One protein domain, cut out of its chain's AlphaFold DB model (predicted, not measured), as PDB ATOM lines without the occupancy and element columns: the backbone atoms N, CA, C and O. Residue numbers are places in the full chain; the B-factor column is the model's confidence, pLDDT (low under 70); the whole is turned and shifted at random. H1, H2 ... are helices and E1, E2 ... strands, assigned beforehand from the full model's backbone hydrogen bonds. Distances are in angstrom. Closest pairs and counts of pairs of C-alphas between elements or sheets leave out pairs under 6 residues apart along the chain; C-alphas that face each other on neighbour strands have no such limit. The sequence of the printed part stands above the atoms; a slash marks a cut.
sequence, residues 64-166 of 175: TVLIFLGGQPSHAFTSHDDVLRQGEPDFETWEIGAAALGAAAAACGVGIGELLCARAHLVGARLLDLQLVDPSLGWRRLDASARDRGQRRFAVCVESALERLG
ATOM      1  N   THR A  64      41.148 -29.332 -52.819       96.44
ATOM      2  CA  THR A  64      40.577 -28.727 -51.619       96.44
ATOM      3  C   THR A  64      41.651 -28.567 -50.560       96.44
ATOM      4  O   THR A  64      42.409 -29.480 -50.259       96.44
ATOM      5  N   VAL A  65      41.714 -27.394 -49.949       97.19
ATOM      6  CA  VAL A  65      42.571 -27.108 -48.805       97.19
ATOM      7  C   VAL A  65      41.682 -26.802 -47.618       97.19
ATOM      8  O   VAL A  65      40.950 -25.817 -47.638       97.19
ATOM      9  N   LEU A  66      41.803 -27.603 -46.573       98.50
ATOM     10  CA  LEU A  66      41.050 -27.474 -45.336       98.50
ATOM     11  C   LEU A  66      41.935 -26.878 -44.249       98.50
ATOM     12  O   LEU A  66      43.071 -27.323 -44.058       98.50
ATOM     13  N   ILE A  67      41.408 -25.897 -43.521       98.50
ATOM     14  CA  ILE A  67      42.059 -25.312 -42.352       98.50
ATOM     15  C   ILE A  67      41.306 -25.728 -41.094       98.50
ATOM     16  O   ILE A  67      40.093 -25.527 -40.982       98.50
ATOM     17  N   PHE A  68      42.057 -26.254 -40.130       98.56
ATOM     18  CA  PHE A  68      41.576 -26.636 -38.807       98.56
ATOM     19  C   PHE A  68      42.238 -25.769 -37.740       98.56
ATOM     20  O   PHE A  68      43.425 -25.459 -37.842       98.56
ATOM     21  N   LEU A  69      41.479 -25.403 -36.710       98.44
ATOM     22  CA  LEU A  69      41.939 -24.643 -35.546       98.44
ATOM     23  C   LEU A  69      41.506 -25.371 -34.273       98.44
ATOM     24  O   LEU A  69      40.322 -25.687 -34.136       98.44
ATOM     25  N   GLY A  70      42.439 -25.655 -33.364       96.62
ATOM     26  CA  GLY A  70      42.153 -26.407 -32.135       96.62
ATOM     27  C   GLY A  70      41.514 -27.773 -32.405       96.62
ATOM     28  O   GLY A  70      40.573 -28.159 -31.716       96.62
ATOM     29  N   GLY A  71      41.934 -28.454 -33.474       96.44
ATOM     30  CA  GLY A  71      41.350 -29.729 -33.898       96.44
ATOM     31  C   GLY A  71      39.960 -29.646 -34.543       96.44
ATOM     32  O   GLY A  71      39.322 -30.680 -34.712       96.44
ATOM     33  N   GLN A  72      39.457 -28.454 -34.881       97.75
ATOM     34  CA  GLN A  72      38.102 -28.269 -35.411       97.75
ATOM     35  C   GLN A  72      38.089 -27.563 -36.781       97.75
ATOM     36  O   GLN A  72      38.914 -26.668 -36.996       97.75
ATOM     37  N   PRO A  73      37.147 -27.892 -37.693       97.94
ATOM     38  CA  PRO A  73      37.006 -27.224 -38.991       97.94
ATOM     39  C   PRO A  73      36.873 -25.705 -38.861       97.94
ATOM     40  O   PRO A  73      36.089 -25.231 -38.036       97.94
ATOM     41  N   SER A  74      37.616 -24.931 -39.661       98.00
ATOM     42  CA  SER A  74      37.550 -23.462 -39.663       98.00
ATOM     43  C   SER A  74      37.067 -22.875 -40.982       98.00
ATOM     44  O   SER A  74      36.095 -22.127 -40.976       98.00
ATOM     45  N   HIS A  75      37.792 -23.120 -42.068       98.31
ATOM     46  CA  HIS A  75      37.485 -22.608 -43.401       98.31
ATOM     47  C   HIS A  75      38.271 -23.399 -44.444       98.31
ATOM     48  O   HIS A  75      39.234 -24.095 -44.110       98.31
ATOM     49  N   ALA A  76      37.884 -23.271 -45.708       98.19
ATOM     50  CA  ALA A  76      38.482 -24.033 -46.785       98.19
ATOM     51  C   ALA A  76      38.692 -23.202 -48.053       98.19
ATOM     52  O   ALA A  76      38.152 -22.103 -48.229       98.19
ATOM     53  N   PHE A  77      39.517 -23.752 -48.937       97.56
ATOM     54  CA  PHE A  77      39.705 -23.264 -50.289       97.56
ATOM     55  C   PHE A  77      39.483 -24.409 -51.265       97.56
ATOM     56  O   PHE A  77      40.112 -25.450 -51.113       97.56
ATOM     57  N   THR A  78      38.654 -24.205 -52.278       96.75
ATOM     58  CA  THR A  78      38.395 -25.186 -53.335       96.75
ATOM     59  C   THR A  78      38.884 -24.642 -54.672       96.75
ATOM     60  O   THR A  78      38.951 -23.425 -54.887       96.75
ATOM     61  N   SER A  79      39.316 -25.526 -55.566       92.69
ATOM     62  CA  SER A  79      39.758 -25.131 -56.901       92.69
ATOM     63  C   SER A  79      38.569 -24.859 -57.808       92.69
ATOM     64  O   SER A  79      37.722 -25.731 -57.990       92.69
ATOM     65  N   HIS A  80      38.577 -23.696 -58.449       87.31
ATOM     66  CA  HIS A  80      37.718 -23.361 -59.578       87.31
ATOM     67  C   HIS A  80      38.601 -22.809 -60.699       87.31
ATOM     68  O   HIS A  80      39.414 -21.919 -60.440       87.31
ATOM     69  N   ASP A  81      38.483 -23.349 -61.915       84.62
ATOM     70  CA  ASP A  81      39.365 -23.037 -63.055       84.62
ATOM     71  C   ASP A  81      40.858 -23.081 -62.686       84.62
ATOM     72  O   ASP A  81      41.609 -22.136 -62.923       84.62
ATOM     73  N   ASP A  82      41.282 -24.158 -62.014       80.19
ATOM     74  CA  ASP A  82      42.651 -24.353 -61.507       80.19
ATOM     75  C   ASP A  82      43.139 -23.309 -60.477       80.19
ATOM     76  O   ASP A  82      44.300 -23.336 -60.051       80.19
ATOM     77  N   VAL A  83      42.273 -22.416 -59.997       88.62
ATOM     78  CA  VAL A  83      42.603 -21.424 -58.970       88.62
ATOM     79  C   VAL A  83      41.909 -21.784 -57.665       88.62
ATOM     80  O   VAL A  83      40.685 -21.829 -57.584       88.62
ATOM     81  N   LEU A  84      42.690 -21.977 -56.599       92.44
ATOM     82  CA  LEU A  84      42.129 -22.116 -55.258       92.44
ATOM     83  C   LEU A  84      41.499 -20.783 -54.822       92.44
ATOM     84  O   LEU A  84      42.177 -19.747 -54.758       92.44
ATOM     85  N   ARG A  85      40.228 -20.810 -54.437       95.00
ATOM     86  CA  ARG A  85      39.494 -19.670 -53.864       95.00
ATOM     87  C   ARG A  85      38.776 -20.113 -52.602       95.00
ATOM     88  O   ARG A  85      38.633 -21.307 -52.379       95.00
ATOM     89  N   GLN A  86      38.381 -19.164 -51.756       96.06
ATOM     90  CA  GLN A  86      37.533 -19.482 -50.607       96.06
ATOM     91  C   GLN A  86      36.272 -20.191 -51.114       96.06
ATOM     92  O   GLN A  86      35.646 -19.718 -52.063       96.06
ATOM     93  N   GLY A  87      35.940 -21.323 -50.505       94.81
ATOM     94  CA  GLY A  87      34.819 -22.159 -50.913       94.81
ATOM     95  C   GLY A  87      34.432 -23.122 -49.800       94.81
ATOM     96  O   GLY A  87      35.224 -23.353 -48.886       94.81
ATOM     97  N   GLU A  88      33.219 -23.658 -49.886       95.69
ATOM     98  CA  GLU A  88      32.693 -24.625 -48.924       95.69
ATOM     99  C   GLU A  88      32.699 -26.020 -49.564       95.69
ATOM    100  O   GLU A  88      31.989 -26.228 -50.552       95.69
ATOM    101  N   PRO A  89      33.538 -26.949 -49.082       96.44
ATOM    102  CA  PRO A  89      33.513 -28.331 -49.530       96.44
ATOM    103  C   PRO A  89      32.343 -29.087 -48.884       96.44
ATOM    104  O   PRO A  89      31.716 -28.611 -47.939       96.44
ATOM    105  N   ASP A  90      32.047 -30.277 -49.401       95.88
ATOM    106  CA  ASP A  90      31.057 -31.163 -48.795       95.88
ATOM    107  C   ASP A  90      31.515 -31.709 -47.429       95.88
ATOM    108  O   ASP A  90      32.671 -31.587 -47.004       95.88
ATOM    109  N   PHE A  91      30.560 -32.302 -46.715       96.81
ATOM    110  CA  PHE A  91      30.803 -32.883 -45.401       96.81
ATOM    111  C   PHE A  91      31.796 -34.052 -45.471       96.81
ATOM    112  O   PHE A  91      32.659 -34.161 -44.598       96.81
ATOM    113  N   GLU A  92      31.738 -34.892 -46.511       97.12
ATOM    114  CA  GLU A  92      32.664 -36.022 -46.648       97.12
ATOM    115  C   GLU A  92      34.123 -35.562 -46.770       97.12
ATOM    116  O   GLU A  92      35.022 -36.157 -46.170       97.12
ATOM    117  N   THR A  93      34.374 -34.469 -47.487       97.81
ATOM    118  CA  THR A  93      35.706 -33.874 -47.620       97.81
ATOM    119  C   THR A  93      36.222 -33.371 -46.271       97.81
ATOM    120  O   THR A  93      37.391 -33.594 -45.936       97.81
ATOM    121  N   TRP A  94      35.365 -32.735 -45.465       98.31
ATOM    122  CA  TRP A  94      35.712 -32.341 -44.097       98.31
ATOM    123  C   TRP A  94      36.058 -33.548 -43.215       98.31
ATOM    124  O   TRP A  94      37.068 -33.495 -42.506       98.31
ATOM    125  N   GLU A  95      35.298 -34.641 -43.308       98.12
ATOM    126  CA  GLU A  95      35.551 -35.884 -42.562       98.12
ATOM    127  C   GLU A  95      36.888 -36.527 -42.942       98.12
ATOM    128  O   GLU A  95      37.634 -36.967 -42.067       98.12
ATOM    129  N   ILE A  96      37.261 -36.519 -44.225       98.00
ATOM    130  CA  ILE A  96      38.578 -36.997 -44.676       98.00
ATOM    131  C   ILE A  96      39.701 -36.180 -44.026       98.00
ATOM    132  O   ILE A  96      40.684 -36.741 -43.529       98.00
ATOM    133  N   GLY A  97      39.561 -34.852 -43.996       97.94
ATOM    134  CA  GLY A  97      40.517 -33.970 -43.329       97.94
ATOM    135  C   GLY A  97      40.595 -34.210 -41.819       97.94
ATOM    136  O   GLY A  97      41.694 -34.273 -41.264       97.94
ATOM    137  N   ALA A  98      39.448 -34.389 -41.163       98.00
ATOM    138  CA  ALA A  98      39.370 -34.680 -39.734       98.00
ATOM    139  C   ALA A  98      39.996 -36.041 -39.392       98.00
ATOM    140  O   ALA A  98      40.758 -36.142 -38.429       98.00
ATOM    141  N   ALA A  99      39.759 -37.067 -40.213       98.00
ATOM    142  CA  ALA A  99      40.365 -38.387 -40.061       98.00
ATOM    143  C   ALA A  99      41.892 -38.336 -40.216       98.00
ATOM    144  O   ALA A  99      42.614 -38.918 -39.406       98.00
ATOM    145  N   ALA A 100      42.397 -37.590 -41.206       97.50
ATOM    146  CA  ALA A 100      43.832 -37.373 -41.379       97.50
ATOM    147  C   ALA A 100      44.458 -36.672 -40.162       97.50
ATOM    148  O   ALA A 100      45.510 -37.088 -39.673       97.50
ATOM    149  N   LEU A 101      43.789 -35.639 -39.645       97.94
ATOM    150  CA  LEU A 101      44.232 -34.909 -38.461       97.94
ATOM    151  C   LEU A 101      44.235 -35.796 -37.208       97.94
ATOM    152  O   LEU A 101      45.205 -35.780 -36.452       97.94
ATOM    153  N   GLY A 102      43.187 -36.599 -37.014       98.12
ATOM    154  CA  GLY A 102      43.078 -37.549 -35.907       98.12
ATOM    155  C   GLY A 102      44.150 -38.636 -35.953       98.12
ATOM    156  O   GLY A 102      44.781 -38.918 -34.934       98.12
ATOM    157  N   ALA A 103      44.423 -39.196 -37.134       97.81
ATOM    158  CA  ALA A 103      45.493 -40.174 -37.320       97.81
ATOM    159  C   ALA A 103      46.874 -39.582 -36.999       97.81
ATOM    160  O   ALA A 103      47.685 -40.232 -36.341       97.81
ATOM    161  N   ALA A 104      47.134 -38.339 -37.415       96.38
ATOM    162  CA  ALA A 104      48.398 -37.673 -37.131       96.38
ATOM    163  C   ALA A 104      48.551 -37.315 -35.644       96.38
ATOM    164  O   ALA A 104      49.613 -37.545 -35.072       96.38
ATOM    165  N   ALA A 105      47.487 -36.831 -34.996       97.25
ATOM    166  CA  ALA A 105      47.468 -36.592 -33.553       97.25
ATOM    167  C   ALA A 105      47.799 -37.877 -32.772       97.25
ATOM    168  O   ALA A 105      48.708 -37.883 -31.940       97.25
ATOM    169  N   ALA A 106      47.137 -38.986 -33.120       97.75
ATOM    170  CA  ALA A 106      47.390 -40.294 -32.522       97.75
ATOM    171  C   ALA A 106      48.836 -40.769 -32.745       97.75
ATOM    172  O   ALA A 106      49.481 -41.225 -31.804       97.75
ATOM    173  N   ALA A 107      49.371 -40.614 -33.961       96.69
ATOM    174  CA  ALA A 107      50.756 -40.971 -34.277       96.69
ATOM    175  C   ALA A 107      51.786 -40.134 -33.495       96.69
ATOM    176  O   ALA A 107      52.866 -40.628 -33.180       96.69
ATOM    177  N   CYS A 108      51.451 -38.886 -33.159       95.31
ATOM    178  CA  CYS A 108      52.281 -38.002 -32.341       95.31
ATOM    179  C   CYS A 108      52.057 -38.163 -30.827       95.31
ATOM    180  O   CYS A 108      52.764 -37.522 -30.052       95.31
ATOM    181  N   GLY A 109      51.098 -38.989 -30.394       96.50
ATOM    182  CA  GLY A 109      50.772 -39.170 -28.976       96.50
ATOM    183  C   GLY A 109      50.118 -37.949 -28.322       96.50
ATOM    184  O   GLY A 109      50.250 -37.773 -27.114       96.50
ATOM    185  N   VAL A 110      49.430 -37.112 -29.105       95.56
ATOM    186  CA  VAL A 110      48.712 -35.919 -28.624       95.56
ATOM    187  C   VAL A 110      47.216 -36.031 -28.910       95.56
ATOM    188  O   VAL A 110      46.782 -36.719 -29.837       95.56
ATOM    189  N   GLY A 111      46.398 -35.330 -28.135       94.69
ATOM    190  CA  GLY A 111      44.986 -35.138 -28.424       94.69
ATOM    191  C   GLY A 111      44.780 -34.231 -29.638       94.69
ATOM    192  O   GLY A 111      45.490 -33.247 -29.835       94.69
ATOM    193  N   ILE A 112      43.748 -34.502 -30.442       95.12
ATOM    194  CA  ILE A 112      43.439 -33.688 -31.632       95.12
ATOM    195  C   ILE A 112      43.195 -32.203 -31.292       95.12
ATOM    196  O   ILE A 112      43.580 -31.324 -32.057       95.12
ATOM    197  N   GLY A 113      42.613 -31.915 -30.121       93.06
ATOM    198  CA  GLY A 113      42.392 -30.552 -29.617       93.06
ATOM    199  C   GLY A 113      43.656 -29.849 -29.105       93.06
ATOM    200  O   GLY A 113      43.631 -28.644 -28.848       93.06
ATOM    201  N   GLU A 114      44.769 -30.575 -28.964       94.38
ATOM    202  CA  GLU A 114      46.074 -29.999 -28.626       94.38
ATOM    203  C   GLU A 114      46.768 -29.399 -29.854       94.38
ATOM    204  O   GLU A 114      47.619 -28.522 -29.716       94.38
ATOM    205  N   LEU A 115      46.354 -29.798 -31.062       95.38
ATOM    206  CA  LEU A 115      46.828 -29.204 -32.305       95.38
ATOM    207  C   LEU A 115      46.230 -27.803 -32.475       95.38
ATOM    208  O   LEU A 115      45.045 -27.641 -32.774       95.38
ATOM    209  N   LEU A 116      47.071 -26.779 -32.313       96.88
ATOM    210  CA  LEU A 116      46.653 -25.379 -32.421       96.88
ATOM    211  C   LEU A 116      46.047 -25.067 -33.795       96.88
ATOM    212  O   LEU A 116      45.001 -24.423 -33.889       96.88
ATOM    213  N   CYS A 117      46.702 -25.519 -34.861       97.12
ATOM    214  CA  CYS A 117      46.223 -25.349 -36.221       97.12
ATOM    215  C   CYS A 117      46.751 -26.451 -37.138       97.12
ATOM    216  O   CYS A 117      47.797 -27.040 -36.874       97.12
ATOM    217  N   ALA A 118      46.021 -26.719 -38.217       97.69
ATOM    218  CA  ALA A 118      46.451 -27.642 -39.251       97.69
ATOM    219  C   ALA A 118      45.927 -27.232 -40.627       97.69
ATOM    220  O   ALA A 118      44.890 -26.572 -40.753       97.69
ATOM    221  N   ARG A 119      46.645 -27.663 -41.662       97.69
ATOM    222  CA  ARG A 119      46.264 -27.521 -43.066       97.69
ATOM    223  C   ARG A 119      46.311 -28.887 -43.738       97.69
ATOM    224  O   ARG A 119      47.391 -29.456 -43.867       97.69
ATOM    225  N   ALA A 120      45.166 -29.371 -44.204       96.88
ATOM    226  CA  ALA A 120      45.074 -30.573 -45.026       96.88
ATOM    227  C   ALA A 120      44.861 -30.177 -46.490       96.88
ATOM    228  O   ALA A 120      43.997 -29.354 -46.793       96.88
ATOM    229  N   HIS A 121      45.655 -30.734 -47.396       95.06
ATOM    230  CA  HIS A 121      45.540 -30.513 -48.832       95.06
ATOM    231  C   HIS A 121      45.078 -31.805 -49.501       95.06
ATOM    232  O   HIS A 121      45.761 -32.824 -49.410       95.06
ATOM    233  N   LEU A 122      43.924 -31.759 -50.154       94.12
ATOM    234  CA  LEU A 122      43.213 -32.891 -50.727       94.12
ATOM    235  C   LEU A 122      43.007 -32.712 -52.235       94.12
ATOM    236  O   LEU A 122      42.865 -31.590 -52.720       94.12
ATOM    237  N   VAL A 123      42.918 -33.826 -52.957       92.25
ATOM    238  CA  VAL A 123      42.279 -33.894 -54.281       92.25
ATOM    239  C   VAL A 123      41.283 -35.044 -54.263       92.25
ATOM    240  O   VAL A 123      41.682 -36.201 -54.095       92.25
ATOM    241  N   GLY A 124      39.994 -34.722 -54.382       90.81
ATOM    242  CA  GLY A 124      38.922 -35.665 -54.055       90.81
ATOM    243  C   GLY A 124      39.134 -36.255 -52.654       90.81
ATOM    244  O   GLY A 124      39.430 -35.533 -51.704       90.81
ATOM    245  N   ALA A 125      39.088 -37.584 -52.539       91.00
ATOM    246  CA  ALA A 125      39.307 -38.286 -51.272       91.00
ATOM    247  C   ALA A 125      40.786 -38.490 -50.882       91.00
ATOM    248  O   ALA A 125      41.087 -39.133 -49.875       91.00
ATOM    249  N   ARG A 126      41.737 -37.997 -51.684       90.12
ATOM    250  CA  ARG A 126      43.167 -38.247 -51.471       90.12
ATOM    251  C   ARG A 126      43.828 -37.099 -50.722       90.12
ATOM    252  O   ARG A 126      43.870 -35.984 -51.229       90.12
ATOM    253  N   LEU A 127      44.479 -37.412 -49.602       91.75
ATOM    254  CA  LEU A 127      45.400 -36.504 -48.919       91.75
ATOM    255  C   LEU A 127      46.731 -36.386 -49.669       91.75
ATOM    256  O   LEU A 127      47.433 -37.376 -49.872       91.75
ATOM    257  N   LEU A 128      47.070 -35.165 -50.077       89.56
ATOM    258  CA  LEU A 128      48.346 -34.816 -50.693       89.56
ATOM    259  C   LEU A 128      49.375 -34.361 -49.658       89.56
ATOM    260  O   LEU A 128      50.536 -34.744 -49.748       89.56
ATOM    261  N   ASP A 129      48.961 -33.527 -48.709       91.12
ATOM    262  CA  ASP A 129      49.848 -32.939 -47.707       91.12
ATOM    263  C   ASP A 129      49.069 -32.617 -46.428       91.12
ATOM    264  O   ASP A 129      47.909 -32.196 -46.497       91.12
ATOM    265  N   LEU A 130      49.707 -32.795 -45.273       94.31
ATOM    266  CA  LEU A 130      49.159 -32.442 -43.965       94.31
ATOM    267  C   LEU A 130      50.216 -31.677 -43.172       94.31
ATOM    268  O   LEU A 130      51.237 -32.232 -42.776       94.31
ATOM    269  N   GLN A 131      49.946 -30.400 -42.914       94.44
ATOM    270  CA  GLN A 131      50.851 -29.511 -42.190       94.44
ATOM    271  C   GLN A 131      50.276 -29.210 -40.809       94.44
ATOM    272  O   GLN A 131      49.196 -28.626 -40.703       94.44
ATOM    273  N   LEU A 132      51.009 -29.599 -39.765       94.31
ATOM    274  CA  LEU A 132      50.653 -29.352 -38.358       94.31
ATOM    275  C   LEU A 132      51.516 -28.260 -37.709       94.31
ATOM    276  O   LEU A 132      51.164 -27.725 -36.663       94.31
ATOM    277  N   VAL A 133      52.657 -27.940 -38.325       91.00
ATOM    278  CA  VAL A 133      53.633 -26.959 -37.841       91.00
ATOM    279  C   VAL A 133      53.805 -25.887 -38.907       91.00
ATOM    280  O   VAL A 133      53.995 -26.214 -40.077       91.00
ATOM    281  N   ASP A 134      53.701 -24.625 -38.489       90.00
ATOM    282  CA  ASP A 134      53.770 -23.440 -39.355       90.00
ATOM    283  C   ASP A 134      52.930 -23.541 -40.658       90.00
ATOM    284  O   ASP A 134      53.424 -23.262 -41.756       90.00
ATOM    285  N   PRO A 135      51.650 -23.982 -40.598       93.62
ATOM    286  CA  PRO A 135      50.833 -24.052 -41.797       93.62
ATOM    287  C   PRO A 135      50.432 -22.651 -42.270       93.62
ATOM    288  O   PRO A 135      49.982 -21.800 -41.500       93.62
ATOM    289  N   SER A 136      50.460 -22.431 -43.585       93.12
ATOM    290  CA  SER A 136      49.828 -21.241 -44.160       93.12
ATOM    291  C   SER A 136      48.304 -21.331 -44.029       93.12
ATOM    292  O   SER A 136      47.649 -22.101 -44.741       93.12
ATOM    293  N   LEU A 137      47.739 -20.495 -43.154       96.00
ATOM    294  CA  LEU A 137      46.298 -20.428 -42.870       96.00
ATOM    295  C   LEU A 137      45.507 -19.619 -43.907       96.00
ATOM    296  O   LEU A 137      44.295 -19.520 -43.823       96.00
ATOM    297  N   GLY A 138      46.167 -19.000 -44.888       95.69
ATOM    298  CA  GLY A 138      45.464 -18.357 -46.002       95.69
ATOM    299  C   GLY A 138      44.662 -17.095 -45.657       95.69
ATOM    300  O   GLY A 138      43.910 -16.635 -46.509       95.69
ATOM    301  N   TRP A 139      44.857 -16.474 -44.485       97.06
ATOM    302  CA  TRP A 139      44.078 -15.312 -44.022       97.06
ATOM    303  C   TRP A 139      43.874 -14.217 -45.069       97.06
ATOM    304  O   TRP A 139      42.760 -13.733 -45.253       97.06
ATOM    305  N   ARG A 140      44.939 -13.856 -45.799       96.06
ATOM    306  CA  ARG A 140      44.908 -12.800 -46.828       96.06
ATOM    307  C   ARG A 140      43.969 -13.096 -48.003       96.06
ATOM    308  O   ARG A 140      43.650 -12.179 -48.748       96.06
ATOM    309  N   ARG A 141      43.554 -14.351 -48.171       95.19
ATOM    310  CA  ARG A 141      42.689 -14.831 -49.256       95.19
ATOM    311  C   ARG A 141      41.222 -14.954 -48.843       95.19
ATOM    312  O   ARG A 141      40.404 -15.271 -49.696       95.19
ATOM    313  N   LEU A 142      40.912 -14.725 -47.567       97.06
ATOM    314  CA  LEU A 142      39.543 -14.664 -47.071       97.06
ATOM    315  C   LEU A 142      38.961 -13.264 -47.236       97.06
ATOM    316  O   LEU A 142      39.697 -12.270 -47.119       97.06
ATOM    317  N   ASP A 143      37.642 -13.207 -47.405       95.69
ATOM    318  CA  ASP A 143      36.871 -11.984 -47.190       95.69
ATOM    319  C   ASP A 143      37.042 -11.458 -45.748       95.69
ATOM    320  O   ASP A 143      37.468 -12.175 -44.836       95.69
ATOM    321  N   ALA A 144      36.736 -10.176 -45.533       97.06
ATOM    322  CA  ALA A 144      36.979  -9.514 -44.251       97.06
ATOM    323  C   ALA A 144      36.212 -10.155 -43.080       97.06
ATOM    324  O   ALA A 144      36.739 -10.239 -41.971       97.06
ATOM    325  N   SER A 145      34.993 -10.636 -43.328       96.25
ATOM    326  CA  SER A 145      34.114 -11.203 -42.306       96.25
ATOM    327  C   SER A 145      34.575 -12.601 -41.887       96.25
ATOM    328  O   SER A 145      34.693 -12.897 -40.697       96.25
ATOM    329  N   ALA A 146      34.895 -13.456 -42.862       95.56
ATOM    330  CA  ALA A 146      35.466 -14.777 -42.622       95.56
ATOM    331  C   ALA A 146      36.839 -14.682 -41.943       95.56
ATOM    332  O   ALA A 146      37.125 -15.451 -41.023       95.56
ATOM    333  N   ARG A 147      37.661 -13.701 -42.340       98.00
ATOM    334  CA  ARG A 147      38.958 -13.432 -41.709       98.00
ATOM    335  C   ARG A 147      38.818 -13.047 -40.240       98.00
ATOM    336  O   ARG A 147      39.494 -13.656 -39.419       98.00
ATOM    337  N   ASP A 148      37.955 -12.086 -39.907       98.19
ATOM    338  CA  ASP A 148      37.748 -11.647 -38.518       98.19
ATOM    339  C   ASP A 148      37.277 -12.808 -37.629       98.19
ATOM    340  O   ASP A 148      37.888 -13.085 -36.595       98.19
ATOM    341  N   ARG A 149      36.274 -13.580 -38.074       96.75
ATOM    342  CA  ARG A 149      35.817 -14.775 -37.342       96.75
ATOM    343  C   ARG A 149      36.930 -15.807 -37.153       96.75
ATOM    344  O   ARG A 149      37.109 -16.320 -36.048       96.75
ATOM    345  N   GLY A 150      37.676 -16.109 -38.215       97.19
ATOM    346  CA  GLY A 150      38.768 -17.081 -38.179       97.19
ATOM    347  C   GLY A 150      39.906 -16.661 -37.246       97.19
ATOM    348  O   GLY A 150      40.378 -17.476 -36.456       97.19
ATOM    349  N   GLN A 151      40.299 -15.386 -37.275       98.12
ATOM    350  CA  GLN A 151      41.350 -14.842 -36.410       98.12
ATOM    351  C   GLN A 151      40.931 -14.806 -34.938       98.12
ATOM    352  O   GLN A 151      41.732 -15.169 -34.078       98.12
ATOM    353  N   ARG A 152      39.675 -14.451 -34.633       98.12
ATOM    354  CA  ARG A 152      39.143 -14.538 -33.261       98.12
ATOM    355  C   ARG A 152      39.160 -15.969 -32.745       98.12
ATOM    356  O   ARG A 152      39.634 -16.213 -31.642       98.12
ATOM    357  N   ARG A 153      38.705 -16.930 -33.554       97.81
ATOM    358  CA  ARG A 153      38.748 -18.350 -33.185       97.81
ATOM    359  C   ARG A 153      40.176 -18.835 -32.955       97.81
ATOM    360  O   ARG A 153      40.421 -19.530 -31.979       97.81
ATOM    361  N   PHE A 154      41.113 -18.437 -33.816       98.06
ATOM    362  CA  PHE A 154      42.530 -18.742 -33.629       98.06
ATOM    363  C   PHE A 154      43.055 -18.187 -32.299       98.06
ATOM    364  O   PHE A 154      43.703 -18.923 -31.562       98.06
ATOM    365  N   ALA A 155      42.721 -16.939 -31.951       97.56
ATOM    366  CA  ALA A 155      43.112 -16.338 -30.676       97.56
ATOM    367  C   ALA A 155      42.573 -17.124 -29.467       97.56
ATOM    368  O   ALA A 155      43.337 -17.398 -28.547       97.56
ATOM    369  N   VAL A 156      41.312 -17.573 -29.505       96.38
ATOM    370  CA  VAL A 156      40.738 -18.439 -28.455       96.38
ATOM    371  C   VAL A 156      41.471 -19.783 -28.370       96.38
ATOM    372  O   VAL A 156      41.747 -20.275 -27.279       96.38
ATOM    373  N   CYS A 157      41.834 -20.389 -29.506       96.75
ATOM    374  CA  CYS A 157      42.625 -21.622 -29.504       96.75
ATOM    375  C   CYS A 157      44.023 -21.415 -28.897       96.75
ATOM    376  O   CYS A 157      44.494 -22.295 -28.177       96.75
ATOM    377  N   VAL A 158      44.669 -20.269 -29.156       96.12
ATOM    378  CA  VAL A 158      45.955 -19.900 -28.539       96.12
ATOM    379  C   VAL A 158      45.797 -19.730 -27.031       96.12
ATOM    380  O   VAL A 158      46.556 -20.336 -26.284       96.12
ATOM    381  N   GLU A 159      44.808 -18.959 -26.583       95.00
ATOM    382  CA  GLU A 159      44.516 -18.756 -25.159       95.00
ATOM    383  C   GLU A 159      44.304 -20.096 -24.446       95.00
ATOM    384  O   GLU A 159      45.018 -20.408 -23.495       95.00
ATOM    385  N   SER A 160      43.423 -20.945 -24.978       93.00
ATOM    386  CA  SER A 160      43.156 -22.269 -24.410       93.00
ATOM    387  C   SER A 160      44.402 -23.165 -24.388       93.00
ATOM    388  O   SER A 160      44.607 -23.921 -23.438       93.00
ATOM    389  N   ALA A 161      45.259 -23.095 -25.413       93.50
ATOM    390  CA  ALA A 161      46.521 -23.830 -25.425       93.50
ATOM    391  C   ALA A 161      47.483 -23.330 -24.338       93.50
ATOM    392  O   ALA A 161      48.061 -24.145 -23.620       93.50
ATOM    393  N   LEU A 162      47.620 -22.012 -24.178       93.88
ATOM    394  CA  LEU A 162      48.451 -21.415 -23.133       93.88
ATOM    395  C   LEU A 162      47.945 -21.791 -21.737       93.88
ATOM    396  O   LEU A 162      48.748 -22.175 -20.891       93.88
ATOM    397  N   GLU A 163      46.636 -21.753 -21.496       91.38
ATOM    398  CA  GLU A 163      46.045 -22.163 -20.218       91.38
ATOM    399  C   GLU A 163      46.361 -23.622 -19.872       91.38
ATOM    400  O   GLU A 163      46.852 -23.891 -18.774       91.38
ATOM    401  N   ARG A 164      46.159 -24.557 -20.812       90.12
ATOM    402  CA  ARG A 164      46.487 -25.983 -20.609       90.12
ATOM    403  C   ARG A 164      47.966 -26.214 -20.312       90.12
ATOM    404  O   ARG A 164      48.300 -27.109 -19.544       90.12
ATOM    405  N   LEU A 165      48.839 -25.408 -20.912       90.69
ATOM    406  CA  LEU A 165      50.285 -25.480 -20.714       90.69
ATOM    407  C   LEU A 165      50.765 -24.747 -19.451       90.69
ATOM    408  O   LEU A 165      51.964 -24.728 -19.186       90.69
ATOM    409  N   GLY A 166      49.867 -24.133 -18.671       91.31
ATOM    410  CA  GLY A 166      50.260 -23.340 -17.506       91.31
ATOM    411  C   GLY A 166      51.026 -22.067 -17.884       91.31
ATOM    412  O   GLY A 166      51.883 -21.610 -17.133       91.31
TER     413      GLY A 166
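This is residues 64 to 166 of the 175 residues of an uncharacterized protein of Mycobacterium kansasii (UniProt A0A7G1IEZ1). A strongly twisted sheet of five strands curls round one helix, H1, while a second and longer helix, H2, packs on the opposite face over E1 and E2. The sheet is the middle of three layers, with helices on both of its faces. The printed part has 103 residues, with two named helices and five named strands in the order E1 E2 E3 H1 E4 E5 H2; the sheet runs E3 E2 E1 E4 E5, all antiparallel, and the class is mixed, helices and strands. The whole is compact, with a radius of gyration of the C-alphas of 13.5 A and spans of 47 by 32 by 22 A.

Start at E1, residues 64 to 69, an inner strand. On one side find E2, residues 72 to 80, where N 67 and O 75 are 2.9 A apart, within hydrogen-bond range; beyond it the edge strand E3, residues 83 to 86, has N 85 and O 78 at 2.9 A. E1, E2 and E3 form a meander, each strand the antiparallel neighbour of the one before. On the other side of E1 look for E4, residues 117 to 123, with N 66 and O 120 at 2.8 A. E4 makes a hairpin with the edge strand E5, residues 126 to 131, where N 121 and O 129 are 2.8 A apart. The sheet curls round H1, residues 91 to 107, whose closest C-alphas to E4 are those of Gly 97 and Ala 120, 5.9 A apart. H2, residues 144 to 164, is on the sheet at a height over the sheet of 9.6 A and runs along the strands, at 27 degrees to E2 on the local plane. Its closest C-alphas to E1 are those of Phe 154 and Leu 69, 6.2 A apart. H1 and H2 are apart. In both helices every O i to N i+4 pair is within hydrogen-bond range.

Find C-alpha 64 at (40.577, -28.727, -51.619); from there E1 runs 16.6 A to C-alpha 69. E2 covers 24.7 A, E3 10.0 A, E4 20.4 A and E5 14.9 A. H1 begins at C-alpha 91, (30.803, -32.883, -45.401), and is 24.2 A long. H2 is 30.3 A long and ends at C-alpha 164, (46.487, -25.983, -20.609).

Look for the two C-alphas farthest apart at Asp 81 and Gly 166, 46.8 A from each other. The printed part has no cut. The link from E5 to H2, residues 132 to 143, is long. The mean pLDDT of the printed part is 95.3, and no printed residue is under 70.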